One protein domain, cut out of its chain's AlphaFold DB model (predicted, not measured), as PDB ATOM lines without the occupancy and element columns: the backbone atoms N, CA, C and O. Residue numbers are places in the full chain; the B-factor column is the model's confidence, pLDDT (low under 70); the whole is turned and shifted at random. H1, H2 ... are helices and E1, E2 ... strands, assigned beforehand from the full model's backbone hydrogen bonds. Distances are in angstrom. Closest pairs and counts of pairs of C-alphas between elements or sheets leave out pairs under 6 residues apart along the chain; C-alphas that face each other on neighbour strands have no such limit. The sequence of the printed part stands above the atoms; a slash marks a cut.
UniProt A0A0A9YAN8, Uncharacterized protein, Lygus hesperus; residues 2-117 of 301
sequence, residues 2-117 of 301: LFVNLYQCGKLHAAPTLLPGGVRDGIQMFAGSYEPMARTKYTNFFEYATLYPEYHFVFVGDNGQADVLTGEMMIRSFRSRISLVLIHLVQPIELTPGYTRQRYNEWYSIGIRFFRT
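What this domain is: This is residues 2 to 117 of the 301 residues of an uncharacterized protein of Lygus hesperus (UniProt A0A0A9YAN8). A small sheet of three parallel strands, E1, E2 and E3, has H4 packed over one face, and the long helix H3 packs on H4, crossing it steeply. H2 folds back on the first part of H3, H5 grazes the sheet near E3, and H1 is set off at the far end of a long stretch without named elements, residues 9 to 22. The printed part has 116 residues, with five named helices and three named strands in the order H1, H2, H3, E1, H4, E2, H5, E3. The sheet's order is E1, E2, E3, and the class is mixed, helices and strands. The whole is compact, with a radius of gyration of the C-alphas of 14.7 A and spans of 42 by 32 by 28 A.

Where its parts are: E1 is residues 57 to 62, 16.5 A long, beginning at C-alpha 57, (-29.549, -19.469, 19.752). E2 is residues 82 to 88, 17.3 A, and E3 is residues 112 to 115, ending at C-alpha 115, (-25.894, -2.346, 15.373). H4 is residues 67 to 77, 15.1 A, and H5 is residues 101 to 110, 14.6 A. H3, the longest helix, is residues 35 to 51, 24.5 A. H2 is residues 23 to 30, 11.2 A. H1 is residues 2 to 8, beginning at C-alpha 2, (-10.238, -17.884, 15.908).

How they stand to each other: E1 and E2 are parallel at 16 degrees, with N 59 and O 84 2.9 A apart, within hydrogen-bond range. E2 and E3 are parallel at 34 degrees, with N 113 and O 85 at 2.8 A. H4 is on one face of this sheet, two layers, a helix layer over a strand layer; it lies over E1 and E2 at a height over the sheet of 9.2 A and runs along the strands, at 7 degrees to E2 on the local plane. E1, H4, E2 and E2, H5, E3 are strand-helix-strand units, two parallel neighbour strands with a helix between, each with a right-handed crossover. H5 only grazes the sheet, with residues 104 to 110. H3 touches H4 at a steep tilt of 47 degrees, the same way; their closest C-alphas, of Ala 38 and Thr 70, are 4.7 A apart. H2 and H3 form a helical hairpin at a steep tilt of 41 degrees, opposite ways; H3 touches H2 with residues 36 to 40 alone, and the closest C-alphas, of Asp 25 and Met 37, are 4.9 A apart. H1 is apart from H2 and H3. In H1, H2, H3, H4 and H5 every O i to N i+4 pair is within hydrogen-bond range.

The domain as a whole: The C-alphas farthest apart, of Cys 9 and Ala 31, are 44.1 A apart. The printed part has no cut. The links H1 to H2 and E2 to H5 are long, with 14 and 12 residues. The mean pLDDT of the printed part is 85.7; residues 2 to 16, 21, 23 to 24, 26 to 27 and 30 are under 70.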
ATOM      1  N   LEU A   2      -9.668 -18.184  14.578       50.50
ATOM      2  CA  LEU A   2     -10.238 -17.884  15.908       50.50
ATOM      3  C   LEU A   2     -11.276 -18.913  16.408       50.50
ATOM      4  O   LEU A   2     -11.171 -19.398  17.529       50.50
ATOM      5  N   PHE A   3     -12.249 -19.284  15.571       48.78
ATOM      6  CA  PHE A   3     -13.326 -20.202  15.968       48.78
ATOM      7  C   PHE A   3     -12.858 -21.638  16.219       48.78
ATOM      8  O   PHE A   3     -13.398 -22.305  17.095       48.78
ATOM      9  N   VAL A   4     -11.819 -22.083  15.507       54.97
ATOM     10  CA  VAL A   4     -11.224 -23.415  15.693       54.97
ATOM     11  C   VAL A   4     -10.570 -23.513  17.071       54.97
ATOM     12  O   VAL A   4     -10.846 -24.462  17.796       54.97
ATOM     13  N   ASN A   5      -9.806 -22.496  17.482       56.59
ATOM     14  CA  ASN A   5      -9.205 -22.456  18.819       56.59
ATOM     15  C   ASN A   5     -10.261 -22.383  19.931       56.59
ATOM     16  O   ASN A   5     -10.124 -23.035  20.959       56.59
ATOM     17  N   LEU A   6     -11.342 -21.621  19.735       52.31
ATOM     18  CA  LEU A   6     -12.418 -21.535  20.729       52.31
ATOM     19  C   LEU A   6     -13.179 -22.860  20.886       52.31
ATOM     20  O   LEU A   6     -13.506 -23.235  22.013       52.31
ATOM     21  N   TYR A   7     -13.415 -23.572  19.780       59.12
ATOM     22  CA  TYR A   7     -14.010 -24.908  19.784       59.12
ATOM     23  C   TYR A   7     -13.083 -25.937  20.449       59.12
ATOM     24  O   TYR A   7     -13.497 -26.646  21.361       59.12
ATOM     25  N   GLN A   8     -11.802 -25.960  20.070       63.19
ATOM     26  CA  GLN A   8     -10.811 -26.897  20.615       63.19
ATOM     27  C   GLN A   8     -10.559 -26.707  22.116       63.19
ATOM     28  O   GLN A   8     -10.314 -27.681  22.821       63.19
ATOM     29  N   CYS A   9     -10.662 -25.481  22.634       66.25
ATOM     30  CA  CYS A   9     -10.537 -25.212  24.067       66.25
ATOM     31  C   CYS A   9     -11.835 -25.453  24.864       66.25
ATOM     32  O   CYS A   9     -11.894 -25.056  26.028       66.25
ATOM     33  N   GLY A  10     -12.893 -26.006  24.255       55.28
ATOM     34  CA  GLY A  10     -14.187 -26.229  24.915       55.28
ATOM     35  C   GLY A  10     -14.915 -24.943  25.328       55.28
ATOM     36  O   GLY A  10     -15.874 -24.992  26.091       55.28
ATOM     37  N   LYS A  11     -14.466 -23.779  24.837       50.75
ATOM     38  CA  LYS A  11     -15.049 -22.458  25.141       50.75
ATOM     39  C   LYS A  11     -16.200 -22.096  24.202       50.75
ATOM     40  O   LYS A  11     -16.872 -21.089  24.414       50.75
ATOM     41  N   LEU A  12     -16.408 -22.901  23.164       53.06
ATOM     42  CA  LEU A  12     -17.511 -22.801  22.227       53.06
ATOM     43  C   LEU A  12     -18.082 -24.208  22.029       53.06
ATOM     44  O   LEU A  12     -17.434 -25.052  21.416       53.06
ATOM     45  N   HIS A  13     -19.275 -24.471  22.569       54.59
ATOM     46  CA  HIS A  13     -19.900 -25.800  22.495       54.59
ATOM     47  C   HIS A  13     -20.295 -26.207  21.063       54.59
ATOM     48  O   HIS A  13     -20.371 -27.394  20.766       54.59
ATOM     49  N   ALA A  14     -20.468 -25.237  20.157       55.34
ATOM     50  CA  ALA A  14     -20.678 -25.467  18.731       55.34
ATOM     51  C   ALA A  14     -19.972 -24.383  17.903       55.34
ATOM     52  O   ALA A  14     -19.984 -23.212  18.278       55.34
ATOM     53  N   ALA A  15     -19.362 -24.762  16.776       61.75
ATOM     54  CA  ALA A  15     -18.822 -23.806  15.810       61.75
ATOM     55  C   ALA A  15     -19.943 -22.887  15.277       61.75
ATOM     56  O   ALA A  15     -21.082 -23.340  15.164       61.75
ATOM     57  N   PRO A  16     -19.660 -21.613  14.936       67.62
ATOM     58  CA  PRO A  16     -20.657 -20.764  14.294       67.62
ATOM     59  C   PRO A  16     -21.128 -21.420  12.992       67.62
ATOM     60  O   PRO A  16     -20.332 -21.668  12.085       67.62
ATOM     61  N   THR A  17     -22.426 -21.696  12.908       74.75
ATOM     62  CA  THR A  17     -23.041 -22.282  11.718       74.75
ATOM     63  C   THR A  17     -23.480 -21.161  10.790       74.75
ATOM     64  O   THR A  17     -24.295 -20.317  11.161       74.75
ATOM     65  N   LEU A  18     -22.942 -21.149   9.572       77.69
ATOM     66  CA  LEU A  18     -23.446 -20.277   8.519       77.69
ATOM     67  C   LEU A  18     -24.782 -20.838   8.023       77.69
ATOM     68  O   LEU A  18     -24.874 -22.028   7.735       77.69
ATOM     69  N   LEU A  19     -25.796 -19.984   7.897       74.94
ATOM     70  CA  LEU A  19     -27.059 -20.329   7.248       74.94
ATOM     71  C   LEU A  19     -27.014 -19.814   5.801       74.94
ATOM     72  O   LEU A  19     -27.374 -18.658   5.560       74.94
ATOM     73  N   PRO A  20     -26.517 -20.611   4.835       71.12
ATOM     74  CA  PRO A  20     -26.410 -20.159   3.458       71.12
ATOM     75  C   PRO A  20     -27.802 -19.940   2.859       71.12
ATOM     76  O   PRO A  20     -28.730 -20.714   3.099       71.12
ATOM     77  N   GLY A  21     -27.935 -18.887   2.054       63.12
ATOM     78  CA  GLY A  21     -29.061 -18.753   1.132       63.12
ATOM     79  C   GLY A  21     -28.874 -19.652  -0.093       63.12
ATOM     80  O   GLY A  21     -27.752 -20.041  -0.427       63.12
ATOM     81  N   GLY A  22     -29.965 -19.971  -0.791       72.06
ATOM     82  CA  GLY A  22     -29.891 -20.644  -2.083       72.06
ATOM     83  C   GLY A  22     -29.478 -19.680  -3.200       72.06
ATOM     84  O   GLY A  22     -29.886 -18.520  -3.224       72.06
ATOM     85  N   VAL A  23     -28.726 -20.168  -4.193       67.56
ATOM     86  CA  VAL A  23     -28.340 -19.375  -5.384       67.56
ATOM     87  C   VAL A  23     -29.572 -18.840  -6.128       67.56
ATOM     88  O   VAL A  23     -29.580 -17.707  -6.604       67.56
ATOM     89  N   ARG A  24     -30.645 -19.639  -6.194       67.88
ATOM     90  CA  ARG A  24     -31.924 -19.243  -6.806       67.88
ATOM     91  C   ARG A  24     -32.634 -18.137  -6.023       67.88
ATOM     92  O   ARG A  24     -33.252 -17.272  -6.635       67.88
ATOM     93  N   ASP A  25     -32.496 -18.134  -4.701       71.00
ATOM     94  CA  ASP A  25     -33.100 -17.120  -3.836       71.00
ATOM     95  C   ASP A  25     -32.363 -15.784  -3.962       71.00
ATOM     96  O   ASP A  25     -32.990 -14.729  -3.978       71.00
ATOM     97  N   GLY A  26     -31.039 -15.829  -4.155       61.53
ATOM     98  CA  GLY A  26     -30.233 -14.646  -4.455       61.53
ATOM     99  C   GLY A  26     -30.693 -13.929  -5.729       61.53
ATOM    100  O   GLY A  26     -30.793 -12.706  -5.741       61.53
ATOM    101  N   ILE A  27     -31.062 -14.671  -6.780       68.56
ATOM    102  CA  ILE A  27     -31.610 -14.089  -8.021       68.56
ATOM    103  C   ILE A  27     -32.948 -13.380  -7.758       68.56
ATOM    104  O   ILE A  27     -33.192 -12.301  -8.296       68.56
ATOM    105  N   GLN A  28     -33.807 -13.940  -6.903       70.06
ATOM    106  CA  GLN A  28     -35.081 -13.306  -6.539       70.06
ATOM    107  C   GLN A  28     -34.889 -12.079  -5.634       70.06
ATOM    108  O   GLN A  28     -35.644 -11.115  -5.759       70.06
ATOM    109  N   MET A  29     -33.839 -12.062  -4.805       71.12
ATOM    110  CA  MET A  29     -33.437 -10.876  -4.041       71.12
ATOM    111  C   MET A  29     -33.070  -9.713  -4.969       71.12
ATOM    112  O   MET A  29     -33.513  -8.589  -4.741       71.12
ATOM    113  N   PHE A  30     -32.333  -9.976  -6.054       67.50
ATOM    114  CA  PHE A  30     -32.044  -8.956  -7.072       67.50
ATOM    115  C   PHE A  30     -33.309  -8.424  -7.759       67.50
ATOM    116  O   PHE A  30     -33.335  -7.272  -8.182       67.50
ATOM    117  N   ALA A  31     -34.372  -9.227  -7.820       70.75
ATOM    118  CA  ALA A  31     -35.689  -8.811  -8.298       70.75
ATOM    119  C   ALA A  31     -36.552  -8.119  -7.215       70.75
ATOM    120  O   ALA A  31     -37.725  -7.837  -7.455       70.75
ATOM    121  N   GLY A  32     -35.999  -7.847  -6.027       74.44
ATOM    122  CA  GLY A  32     -36.675  -7.155  -4.924       74.44
ATOM    123  C   GLY A  32     -37.530  -8.049  -4.020       74.44
ATOM    124  O   GLY A  32     -38.193  -7.536  -3.118       74.44
ATOM    125  N   SER A  33     -37.517  -9.371  -4.220       82.38
ATOM    126  CA  SER A  33     -38.241 -10.324  -3.374       82.38
ATOM    127  C   SER A  33     -37.306 -10.951  -2.340       82.38
ATOM    128  O   SER A  33     -36.474 -11.801  -2.651       82.38
ATOM    129  N   TYR A  34     -37.449 -10.525  -1.086       83.69
ATOM    130  CA  TYR A  34     -36.600 -10.962   0.030       83.69
ATOM    131  C   TYR A  34     -37.169 -12.168   0.791       83.69
ATOM    132  O   TYR A  34     -36.441 -12.874   1.487       83.69
ATOM    133  N   GLU A  35     -38.472 -12.421   0.656       87.00
ATOM    134  CA  GLU A  35     -39.182 -13.493   1.356       87.00
ATOM    135  C   GLU A  35     -38.658 -14.910   1.041       87.00
ATOM    136  O   GLU A  35     -38.467 -15.675   1.990       87.00
ATOM    137  N   PRO A  36     -38.370 -15.286  -0.222       87.31
ATOM    138  CA  PRO A  36     -37.861 -16.618  -0.559       87.31
ATOM    139  C   PRO A  36     -36.540 -16.916   0.151       87.31
ATOM    140  O   PRO A  36     -36.391 -17.952   0.794       87.31
ATOM    141  N   MET A  37     -35.617 -15.951   0.132       87.38
ATOM    142  CA  MET A  37     -34.330 -16.085   0.808       87.38
ATOM    143  C   MET A  37     -34.489 -16.159   2.328       87.38
ATOM    144  O   MET A  37     -33.827 -16.975   2.973       87.38
ATOM    145  N   ALA A  38     -35.394 -15.356   2.899       91.12
ATOM    146  CA  ALA A  38     -35.679 -15.422   4.325       91.12
ATOM    147  C   ALA A  38     -36.232 -16.792   4.739       91.12
ATOM    148  O   ALA A  38     -35.806 -17.336   5.761       91.12
ATOM    149  N   ARG A  39     -37.138 -17.361   3.927       91.50
ATOM    150  CA  ARG A  39     -37.713 -18.698   4.128       91.50
ATOM    151  C   ARG A  39     -36.649 -19.784   4.043       91.50
ATOM    152  O   ARG A  39     -36.614 -20.621   4.932       91.50
ATOM    153  N   THR A  40     -35.754 -19.747   3.057       91.12
ATOM    154  CA  THR A  40     -34.657 -20.724   2.952       91.12
ATOM    155  C   THR A  40     -33.746 -20.681   4.179       91.12
ATOM    156  O   THR A  40     -33.498 -21.718   4.795       91.12
ATOM    157  N   LYS A  41     -33.305 -19.487   4.605       92.62
ATOM    158  CA  LYS A  41     -32.494 -19.332   5.829       92.62
ATOM    159  C   LYS A  41     -33.239 -19.835   7.073       92.62
ATOM    160  O   LYS A  41     -32.639 -20.490   7.923       92.62
ATOM    161  N   TYR A  42     -34.542 -19.563   7.165       95.12
ATOM    162  CA  TYR A  42     -35.385 -20.056   8.253       95.12
ATOM    163  C   TYR A  42     -35.538 -21.584   8.237       95.12
ATOM    164  O   TYR A  42     -35.409 -22.194   9.291       95.12
ATOM    165  N   THR A  43     -35.768 -22.217   7.084       93.50
ATOM    166  CA  THR A  43     -35.864 -23.684   6.972       93.50
ATOM    167  C   THR A  43     -34.562 -24.347   7.413       93.50
ATOM    168  O   THR A  43     -34.593 -25.245   8.250       93.50
ATOM    169  N   ASN A  44     -33.417 -23.828   6.955       91.62
ATOM    170  CA  ASN A  44     -32.102 -24.315   7.379       91.62
ATOM    171  C   ASN A  44     -31.923 -24.195   8.902       91.62
ATOM    172  O   ASN A  44     -31.423 -25.111   9.553       91.62
ATOM    173  N   PHE A  45     -32.365 -23.079   9.490       94.44
ATOM    174  CA  PHE A  45     -32.368 -22.918  10.941       94.44
ATOM    175  C   PHE A  45     -33.320 -23.887  11.642       94.44
ATOM    176  O   PHE A  45     -32.949 -24.445  12.665       94.44
ATOM    177  N   PHE A  46     -34.532 -24.086  11.127       94.25
ATOM    178  CA  PHE A  46     -35.529 -24.976  11.718       94.25
ATOM    179  C   PHE A  46     -34.997 -26.411  11.803       94.25
ATOM    180  O   PHE A  46     -35.077 -27.039  12.861       94.25
ATOM    181  N   GLU A  47     -34.402 -26.910  10.718       92.56
ATOM    182  CA  GLU A  47     -33.754 -28.223  10.688       92.56
ATOM    183  C   GLU A  47     -32.610 -28.288  11.707       92.56
ATOM    184  O   GLU A  47     -32.579 -29.188  12.546       92.56
ATOM    185  N   TYR A  48     -31.729 -27.282  11.717       90.69
ATOM    186  CA  TYR A  48     -30.620 -27.204  12.669       90.69
ATOM    187  C   TYR A  48     -31.093 -27.168  14.132       90.69
ATOM    188  O   TYR A  48     -30.608 -27.922  14.971       90.69
ATOM    189  N   ALA A  49     -32.084 -26.338  14.453       92.12
ATOM    190  CA  ALA A  49     -32.624 -26.190  15.800       92.12
ATOM    191  C   ALA A  49     -33.366 -27.443  16.288       92.12
ATOM    192  O   ALA A  49     -33.479 -27.650  17.502       92.12
ATOM    193  N   THR A  50     -33.860 -28.272  15.364       92.38
ATOM    194  CA  THR A  50     -34.480 -29.570  15.664       92.38
ATOM    195  C   THR A  50     -33.439 -30.616  16.062       92.38
ATOM    196  O   THR A  50     -33.735 -31.468  16.894       92.38
ATOM    197  N   LEU A  51     -32.212 -30.528  15.534       90.94
ATOM    198  CA  LEU A  51     -31.107 -31.417  15.915       90.94
ATOM    199  C   LEU A  51     -30.546 -31.121  17.314       90.94
ATOM    200  O   LEU A  51     -29.970 -32.012  17.928       90.94
ATOM    201  N   TYR A  52     -30.724 -29.895  17.811       89.69
ATOM    202  CA  TYR A  52     -30.162 -29.423  19.083       89.69
ATOM    203  C   TYR A  52     -31.241 -28.833  20.007       89.69
ATOM    204  O   TYR A  52     -31.151 -27.649  20.352       89.69
ATOM    205  N   PRO A  53     -32.305 -29.585  20.361       90.88
ATOM    206  CA  PRO A  53     -33.469 -29.080  21.099       90.88
ATOM    207  C   PRO A  53     -33.133 -28.396  22.438       90.88
ATOM    208  O   PRO A  53     -33.855 -27.498  22.867       90.88
ATOM    209  N   GLU A  54     -32.031 -28.785  23.068       89.19
ATOM    210  CA  GLU A  54     -31.516 -28.291  24.344       89.19
ATOM    211  C   GLU A  54     -30.791 -26.936  24.250       89.19
ATOM    212  O   GLU A  54     -30.567 -26.274  25.264       89.19
ATOM    213  N   TYR A  55     -30.448 -26.490  23.039       90.44
ATOM    214  CA  TYR A  55     -29.715 -25.246  22.824       90.44
ATOM    215  C   TYR A  55     -30.643 -24.037  22.668       90.44
ATOM    216  O   TYR A  55     -31.747 -24.117  22.111       90.44
ATOM    217  N   HIS A  56     -30.122 -22.896  23.120       91.94
ATOM    218  CA  HIS A  56     -30.603 -21.566  22.767       91.94
ATOM    219  C   HIS A  56     -29.688 -20.952  21.703       91.94
ATOM    220  O   HIS A  56     -28.505 -21.288  21.615       91.94
ATOM    221  N   PHE A  57     -30.224 -20.029  20.912       94.12
ATOM    222  CA  PHE A  57     -29.549 -19.469  19.752       94.12
ATOM    223  C   PHE A  57     -29.446 -17.952  19.831       94.12
ATOM    224  O   PHE A  57     -30.378 -17.250  20.231       94.12
ATOM    225  N   VAL A  58     -28.305 -17.458  19.365       94.44
ATOM    226  CA  VAL A  58     -28.097 -16.059  19.008       94.44
ATOM    227  C   VAL A  58     -27.968 -16.012  17.496       94.44
ATOM    228  O   VAL A  58     -27.116 -16.697  16.931       94.44
ATOM    229  N   PHE A  59     -28.813 -15.224  16.843       96.31
ATOM    230  CA  PHE A  59     -28.756 -15.044  15.399       96.31
ATOM    231  C   PHE A  59     -28.073 -13.718  15.071       96.31
ATOM    232  O   PHE A  59     -28.411 -12.685  15.648       96.31
ATOM    233  N   VAL A  60     -27.103 -13.752  14.160       96.00
ATOM    234  CA  VAL A  60     -26.385 -12.565  13.688       96.00
ATOM    235  C   VAL A  60     -26.509 -12.509  12.172       96.00
ATOM    236  O   VAL A  60     -26.144 -13.470  11.500       96.00
ATOM    237  N   GLY A  61     -27.010 -11.395  11.651       95.81
ATOM    238  CA  GLY A  61     -27.205 -11.180  10.216       95.81
ATOM    239  C   GLY A  61     -27.066  -9.711   9.831       95.81
ATOM    240  O   GLY A  61     -26.582  -8.901  10.628       95.81
ATOM    241  N   ASP A  62     -27.496  -9.352   8.627       95.25
ATOM    242  CA  ASP A  62     -27.446  -7.989   8.095       95.25
ATOM    243  C   ASP A  62     -28.808  -7.482   7.579       95.25
ATOM    244  O   ASP A  62     -29.745  -8.238   7.321       95.25
ATOM    245  N   ASN A  63     -28.959  -6.162   7.464       94.81
ATOM    246  CA  ASN A  63     -30.224  -5.553   7.044       94.81
ATOM    247  C   ASN A  63     -30.429  -5.475   5.517       94.81
ATOM    248  O   ASN A  63     -31.408  -4.863   5.082       94.81
ATOM    249  N   GLY A  64     -29.533  -6.061   4.718       85.31
ATOM    250  CA  GLY A  64     -29.594  -6.110   3.254       85.31
ATOM    251  C   GLY A  64     -29.972  -7.482   2.683       85.31
ATOM    252  O   GLY A  64     -30.565  -7.543   1.611       85.31
ATOM    253  N   GLN A  65     -29.700  -8.585   3.390       84.38
ATOM    254  CA  GLN A  65     -29.872  -9.957   2.888       84.38
ATOM    255  C   GLN A  65     -31.020 -10.731   3.554       84.38
ATOM    256  O   GLN A  65     -30.909 -11.928   3.835       84.38
ATOM    257  N   ALA A  66     -32.143 -10.052   3.788       91.31
ATOM    258  CA  ALA A  66     -33.368 -10.610   4.372       91.31
ATOM    259  C   ALA A  66     -33.249 -11.183   5.804       91.31
ATOM    260  O   ALA A  66     -34.222 -11.751   6.305       91.31
ATOM    261  N   ASP A  67     -32.124 -10.989   6.502       95.69
ATOM    262  CA  ASP A  67     -31.916 -11.580   7.833       95.69
ATOM    263  C   ASP A  67     -32.858 -11.012   8.891       95.69
ATOM    264  O   ASP A  67     -33.208 -11.707   9.838       95.69
ATOM    265  N   VAL A  68     -33.334  -9.777   8.726       96.44
ATOM    266  CA  VAL A  68     -34.360  -9.214   9.616       96.44
ATOM    267  C   VAL A  68     -35.627 -10.067   9.581       96.44
ATOM    268  O   VAL A  68     -36.135 -10.460  10.629       96.44
ATOM    269  N   LEU A  69     -36.097 -10.417   8.379       95.62
ATOM    270  CA  LEU A  69     -37.282 -11.251   8.191       95.62
ATOM    271  C   LEU A  69     -37.032 -12.691   8.665       95.62
ATOM    272  O   LEU A  69     -37.898 -13.284   9.305       95.62
ATOM    273  N   THR A  70     -35.840 -13.242   8.422       96.38
ATOM    274  CA  THR A  70     -35.444 -14.542   8.986       96.38
ATOM    275  C   THR A  70     -35.483 -14.518  10.515       96.38
ATOM    276  O   THR A  70     -36.075 -15.408  11.120       96.38
ATOM    277  N   GLY A  71     -34.923 -13.483  11.143       96.88
ATOM    278  CA  GLY A  71     -34.942 -13.294  12.592       96.88
ATOM    279  C   GLY A  71     -36.361 -13.185  13.153       96.88
ATOM    280  O   GLY A  71     -36.664 -13.815  14.166       96.88
ATOM    281  N   GLU A  72     -37.265 -12.469  12.471       96.56
ATOM    282  CA  GLU A  72     -38.692 -12.444  12.826       96.56
ATOM    283  C   GLU A  72     -39.305 -13.852  12.815       96.56
ATOM    284  O   GLU A  72     -39.997 -14.231  13.762       96.56
ATOM    285  N   MET A  73     -39.064 -14.633  11.756       96.56
ATOM    286  CA  MET A  73     -39.581 -16.001  11.632       96.56
ATOM    287  C   MET A  73     -39.028 -16.913  12.735       96.56
ATOM    288  O   MET A  73     -39.792 -17.637  13.373       96.56
ATOM    289  N   MET A  74     -37.725 -16.831  13.019       97.25
ATOM    290  CA  MET A  74     -37.077 -17.581  14.099       97.25
ATOM    291  C   MET A  74     -37.705 -17.269  15.460       97.25
ATOM    292  O   MET A  74     -38.066 -18.186  16.195       97.25
ATOM    293  N   ILE A  75     -37.881 -15.983  15.788       96.75
ATOM    294  CA  ILE A  75     -38.484 -15.550  17.056       96.75
ATOM    295  C   ILE A  75     -39.931 -16.034  17.165       96.75
ATOM    296  O   ILE A  75     -40.341 -16.469  18.238       96.75
ATOM    297  N   ARG A  76     -40.713 -15.978  16.080       95.62
ATOM    298  CA  ARG A  76     -42.112 -16.438  16.084       95.62
ATOM    299  C   ARG A  76     -42.229 -17.937  16.344       95.62
ATOM    300  O   ARG A  76     -43.085 -18.340  17.123       95.62
ATOM    301  N   SER A  77     -41.369 -18.744  15.727       95.19
ATOM    302  CA  SER A  77     -41.435 -20.206  15.841       95.19
ATOM    303  C   SER A  77     -40.725 -20.761  17.079       95.19
ATOM    304  O   SER A  77     -41.123 -21.796  17.601       95.19
ATOM    305  N   PHE A  78     -39.686 -20.079  17.571       94.31
ATOM    306  CA  PHE A  78     -38.803 -20.565  18.638       94.31
ATOM    307  C   PHE A  78     -38.568 -19.511  19.726       94.31
ATOM    308  O   PHE A  78     -37.453 -19.352  20.218       94.31
ATOM    309  N   ARG A  79     -39.612 -18.773  20.128       92.88
ATOM    310  CA  ARG A  79     -39.490 -17.601  21.016       92.88
ATOM    311  C   ARG A  79     -38.688 -17.843  22.295       92.88
ATOM    312  O   ARG A  79     -37.958 -16.947  22.715       92.88
ATOM    313  N   SER A  80     -38.848 -19.011  22.914       93.31
ATOM    314  CA  SER A  80     -38.142 -19.400  24.142       93.31
ATOM    315  C   SER A  80     -36.679 -19.781  23.910       93.31
ATOM    316  O   SER A  80     -35.904 -19.785  24.854       93.31
ATOM    317  N   ARG A  81     -36.294 -20.080  22.665       94.06
ATOM    318  CA  ARG A  81     -34.962 -20.575  22.295       94.06
ATOM    319  C   ARG A  81     -34.126 -19.551  21.535       94.06
ATOM    320  O   ARG A  81     -32.933 -19.768  21.379       94.06
ATOM    321  N   ILE A  82     -34.701 -18.438  21.080       96.06
ATOM    322  CA  ILE A  82     -33.933 -17.315  20.526       96.06
ATOM    323  C   ILE A  82     -33.601 -16.335  21.648       96.06
ATOM    324  O   ILE A  82     -34.470 -15.607  22.127       96.06
ATOM    325  N   SER A  83     -32.336 -16.309  22.059       93.94
ATOM    326  CA  SER A  83     -31.871 -15.427  23.130       93.94
ATOM    327  C   SER A  83     -31.650 -13.998  22.648       93.94
ATOM    328  O   SER A  83     -31.906 -13.054  23.393       93.94
ATOM    329  N   LEU A  84     -31.169 -13.822  21.414       95.38
ATOM    330  CA  LEU A  84     -30.898 -12.504  20.843       95.38
ATOM    331  C   LEU A  84     -30.806 -12.569  19.317       95.38
ATOM    332  O   LEU A  84     -30.246 -13.517  18.765       95.38
ATOM    333  N   VAL A  85     -31.301 -11.531  18.641       97.88
ATOM    334  CA  VAL A  85     -31.085 -11.318  17.205       97.88
ATOM    335  C   VAL A  85     -30.344 -10.002  16.997       97.88
ATOM    336  O   VAL A  85     -30.843  -8.939  17.363       97.88
ATOM    337  N   LEU A  86     -29.158 -10.071  16.399       98.19
ATOM    338  CA  LEU A  86     -28.289  -8.934  16.107       98.19
ATOM    339  C   LEU A  86     -28.217  -8.708  14.595       98.19
ATOM    340  O   LEU A  86     -27.771  -9.579  13.856       98.19
ATOM    341  N   ILE A  87     -28.610  -7.521  14.138       98.06
ATOM    342  CA  ILE A  87     -28.622  -7.157  12.718       98.06
ATOM    343  C   ILE A  87     -27.628  -6.026  12.456       98.06
ATOM    344  O   ILE A  87     -27.785  -4.905  12.948       98.06
ATOM    345  N   HIS A  88     -26.612  -6.307  11.650       97.38
ATOM    346  CA  HIS A  88     -25.641  -5.320  11.214       97.38
ATOM    347  C   HIS A  88     -26.261  -4.381  10.171       97.38
ATOM    348  O   HIS A  88     -26.817  -4.822   9.163       97.38
ATOM    349  N   LEU A  89     -26.150  -3.074  10.405       96.44
ATOM    350  CA  LEU A  89     -26.570  -2.042   9.463       96.44
ATOM    351  C   LEU A  89     -25.508  -1.833   8.378       96.44
ATOM    352  O   LEU A  89     -24.668  -0.940   8.491       96.44
ATOM    353  N   VAL A  90     -25.580  -2.642   7.321       94.81
ATOM    354  CA  VAL A  90     -24.736  -2.533   6.114       94.81
ATOM    355  C   VAL A  90     -25.294  -1.537   5.094       94.81
ATOM    356  O   VAL A  90     -24.575  -1.077   4.214       94.81
ATOM    357  N   GLN A  91     -26.566  -1.164   5.245       93.31
ATOM    358  CA  GLN A  91     -27.249  -0.126   4.476       93.31
ATOM    359  C   GLN A  91     -28.097   0.767   5.405       93.31
ATOM    360  O   GLN A  91     -28.354   0.376   6.552       93.31
ATOM    361  N   PRO A  92     -28.538   1.966   4.964       95.44
ATOM    362  CA  PRO A  92     -29.486   2.790   5.718       95.44
ATOM    363  C   PRO A  92     -30.695   1.982   6.209       95.44
ATOM    364  O   PRO A  92     -31.181   1.093   5.508       95.44
ATOM    365  N   ILE A  93     -31.171   2.268   7.425       95.25
ATOM    366  CA  ILE A  93     -32.243   1.479   8.056       95.25
ATOM    367  C   ILE A  93     -33.533   1.547   7.230       95.25
ATOM    368  O   ILE A  93     -34.257   0.560   7.147       95.25
ATOM    369  N   GLU A  94     -33.759   2.665   6.546       95.31
ATOM    370  CA  GLU A  94     -34.902   2.933   5.677       95.31
ATOM    371  C   GLU A  94     -34.950   2.018   4.451       95.31
ATOM    372  O   GLU A  94     -36.023   1.802   3.894       95.31
ATOM    373  N   LEU A  95     -33.804   1.461   4.046       93.56
ATOM    374  CA  LEU A  95     -33.703   0.506   2.940       93.56
ATOM    375  C   LEU A  95     -33.879  -0.946   3.393       93.56
ATOM    376  O   LEU A  95     -33.892  -1.854   2.564       93.56
ATOM    377  N   THR A  96     -34.022  -1.183   4.700       93.75
ATOM    378  CA  THR A  96     -34.281  -2.524   5.227       93.75
ATOM    379  C   THR A  96     -35.611  -3.038   4.664       93.75
ATOM    380  O   THR A  96     -36.627  -2.346   4.789       93.75
ATOM    381  N   PRO A  97     -35.656  -4.243   4.070       90.25
ATOM    382  CA  PRO A  97     -36.891  -4.796   3.525       90.25
ATOM    383  C   PRO A  97     -38.027  -4.809   4.557       90.25
ATOM    384  O   PRO A  97     -37.875  -5.325   5.664       90.25
ATOM    385  N   GLY A  98     -39.171  -4.224   4.196       89.69
ATOM    386  CA  GLY A  98     -40.333  -4.118   5.085       89.69
ATOM    387  C   GLY A  98     -40.220  -3.044   6.174       89.69
ATOM    388  O   GLY A  98     -41.042  -3.036   7.091       89.69
ATOM    389  N   TYR A  99     -39.237  -2.141   6.097       94.69
ATOM    390  CA  TYR A  99     -39.094  -1.059   7.066       94.69
ATOM    391  C   TYR A  99     -40.292  -0.110   7.053       94.69
ATOM    392  O   TYR A  99     -40.652   0.498   6.047       94.69
ATOM    393  N   THR A 100     -40.839   0.090   8.244       96.12
ATOM    394  CA  THR A 100     -41.617   1.262   8.629       96.12
ATOM    395  C   THR A 100     -41.178   1.645  10.037       96.12
ATOM    396  O   THR A 100     -40.618   0.825  10.771       96.12
ATOM    397  N   ARG A 101     -41.457   2.879  10.474       95.81
ATOM    398  CA  ARG A 101     -41.139   3.276  11.855       95.81
ATOM    399  C   ARG A 101     -41.841   2.386  12.886       95.81
ATOM    400  O   ARG A 101     -41.264   2.084  13.927       95.81
ATOM    401  N   GLN A 102     -43.061   1.948  12.578       97.19
ATOM    402  CA  GLN A 102     -43.809   1.007  13.401       97.19
ATOM    403  C   GLN A 102     -43.116  -0.363  13.455       97.19
ATOM    404  O   GLN A 102     -42.822  -0.839  14.547       97.19
ATOM    405  N   ARG A 103     -42.767  -0.942  12.298       95.94
ATOM    406  CA  ARG A 103     -42.035  -2.218  12.208       95.94
ATOM    407  C   ARG A 103     -40.711  -2.181  12.955       95.94
ATOM    408  O   ARG A 103     -40.376  -3.130  13.645       95.94
ATOM    409  N   TYR A 104     -39.981  -1.071  12.883       96.12
ATOM    410  CA  TYR A 104     -38.748  -0.900  13.647       96.12
ATOM    411  C   TYR A 104     -38.977  -1.009  15.162       96.12
ATOM    412  O   TYR A 104     -38.225  -1.692  15.859       96.12
ATOM    413  N   ASN A 105     -40.034  -0.374  15.672       96.56
ATOM    414  CA  ASN A 105     -40.393  -0.472  17.086       96.56
ATOM    415  C   ASN A 105     -40.841  -1.896  17.457       96.56
ATOM    416  O   ASN A 105     -40.503  -2.376  18.538       96.56
ATOM    417  N   GLU A 106     -41.559  -2.581  16.565       96.69
ATOM    418  CA  GLU A 106     -41.955  -3.985  16.732       96.69
ATOM    419  C   GLU A 106     -40.735  -4.917  16.763       96.69
ATOM    420  O   GLU A 106     -40.613  -5.745  17.660       96.69
ATOM    421  N   TRP A 107     -39.772  -4.745  15.853       96.75
ATOM    422  CA  TRP A 107     -38.500  -5.475  15.869       96.75
ATOM    423  C   TRP A 107     -37.777  -5.299  17.197       96.75
ATOM    424  O   TRP A 107     -37.343  -6.273  17.820       96.75
ATOM    425  N   TYR A 108     -37.706  -4.060  17.677       94.56
ATOM    426  CA  TYR A 108     -37.090  -3.778  18.960       94.56
ATOM    427  C   TYR A 108     -37.849  -4.439  20.125       94.56
ATOM    428  O   TYR A 108     -37.218  -5.010  21.021       94.56
ATOM    429  N   SER A 109     -39.185  -4.439  20.119       93.69
ATOM    430  CA  SER A 109     -39.976  -5.040  21.203       93.69
ATOM    431  C   SER A 109     -39.855  -6.567  21.264       93.69
ATOM    432  O   SER A 109     -39.904  -7.133  22.355       93.69
ATOM    433  N   ILE A 110     -39.614  -7.236  20.130       93.75
ATOM    434  CA  ILE A 110     -39.448  -8.697  20.083       93.75
ATOM    435  C   ILE A 110     -38.003  -9.179  20.284       93.75
ATOM    436  O   ILE A 110     -37.775 -10.384  20.338       93.75
ATOM    437  N   GLY A 111     -37.037  -8.266  20.437       91.56
ATOM    438  CA  GLY A 111     -35.639  -8.614  20.732       91.56
ATOM    439  C   GLY A 111     -34.683  -8.589  19.535       91.56
ATOM    440  O   GLY A 111     -33.558  -9.069  19.655       91.56
ATOM    441  N   ILE A 112     -35.089  -8.010  18.401       97.06
ATOM    442  CA  ILE A 112     -34.179  -7.704  17.291       97.06
ATOM    443  C   ILE A 112     -33.447  -6.397  17.616       97.06
ATOM    444  O   ILE A 112     -34.056  -5.390  17.994       97.06
ATOM    445  N   ARG A 113     -32.119  -6.412  17.510       97.44
ATOM    446  CA  ARG A 113     -31.243  -5.275  17.809       97.44
ATOM    447  C   ARG A 113     -30.378  -4.953  16.606       97.44
ATOM    448  O   ARG A 113     -29.651  -5.805  16.108       97.44
ATOM    449  N   PHE A 114     -30.444  -3.705  16.157       97.38
ATOM    450  CA  PHE A 114     -29.609  -3.211  15.069       97.38
ATOM    451  C   PHE A 114     -28.316  -2.621  15.626       97.38
ATOM    452  O   PHE A 114     -28.342  -1.892  16.615       97.38
ATOM    453  N   PHE A 115     -27.190  -2.889  14.973       96.62
ATOM    454  CA  PHE A 115     -25.894  -2.346  15.373       96.62
ATOM    455  C   PHE A 115     -25.080  -1.884  14.163       96.62
ATOM    456  O   PHE A 115     -25.278  -2.348  13.043       96.62
ATOM    457  N   ARG A 116     -24.149  -0.949  14.393       94.50
ATOM    458  CA  ARG A 116     -23.208  -0.439  13.372       94.50
ATOM    459  C   ARG A 116     -21.762  -0.839  13.626       94.50
ATOM    460  O   ARG A 116     -20.943  -0.806  12.722       94.50
ATOM    461  N   THR A 117     -21.430  -1.157  14.873       93.75
ATOM    462  CA  THR A 117     -20.072  -1.513  15.283       93.75
ATOM    463  C   THR A 117     -20.118  -2.805  16.078       93.75
ATOM    464  O   THR A 117     -21.079  -3.056  16.808       93.75
TER     465      THR A 117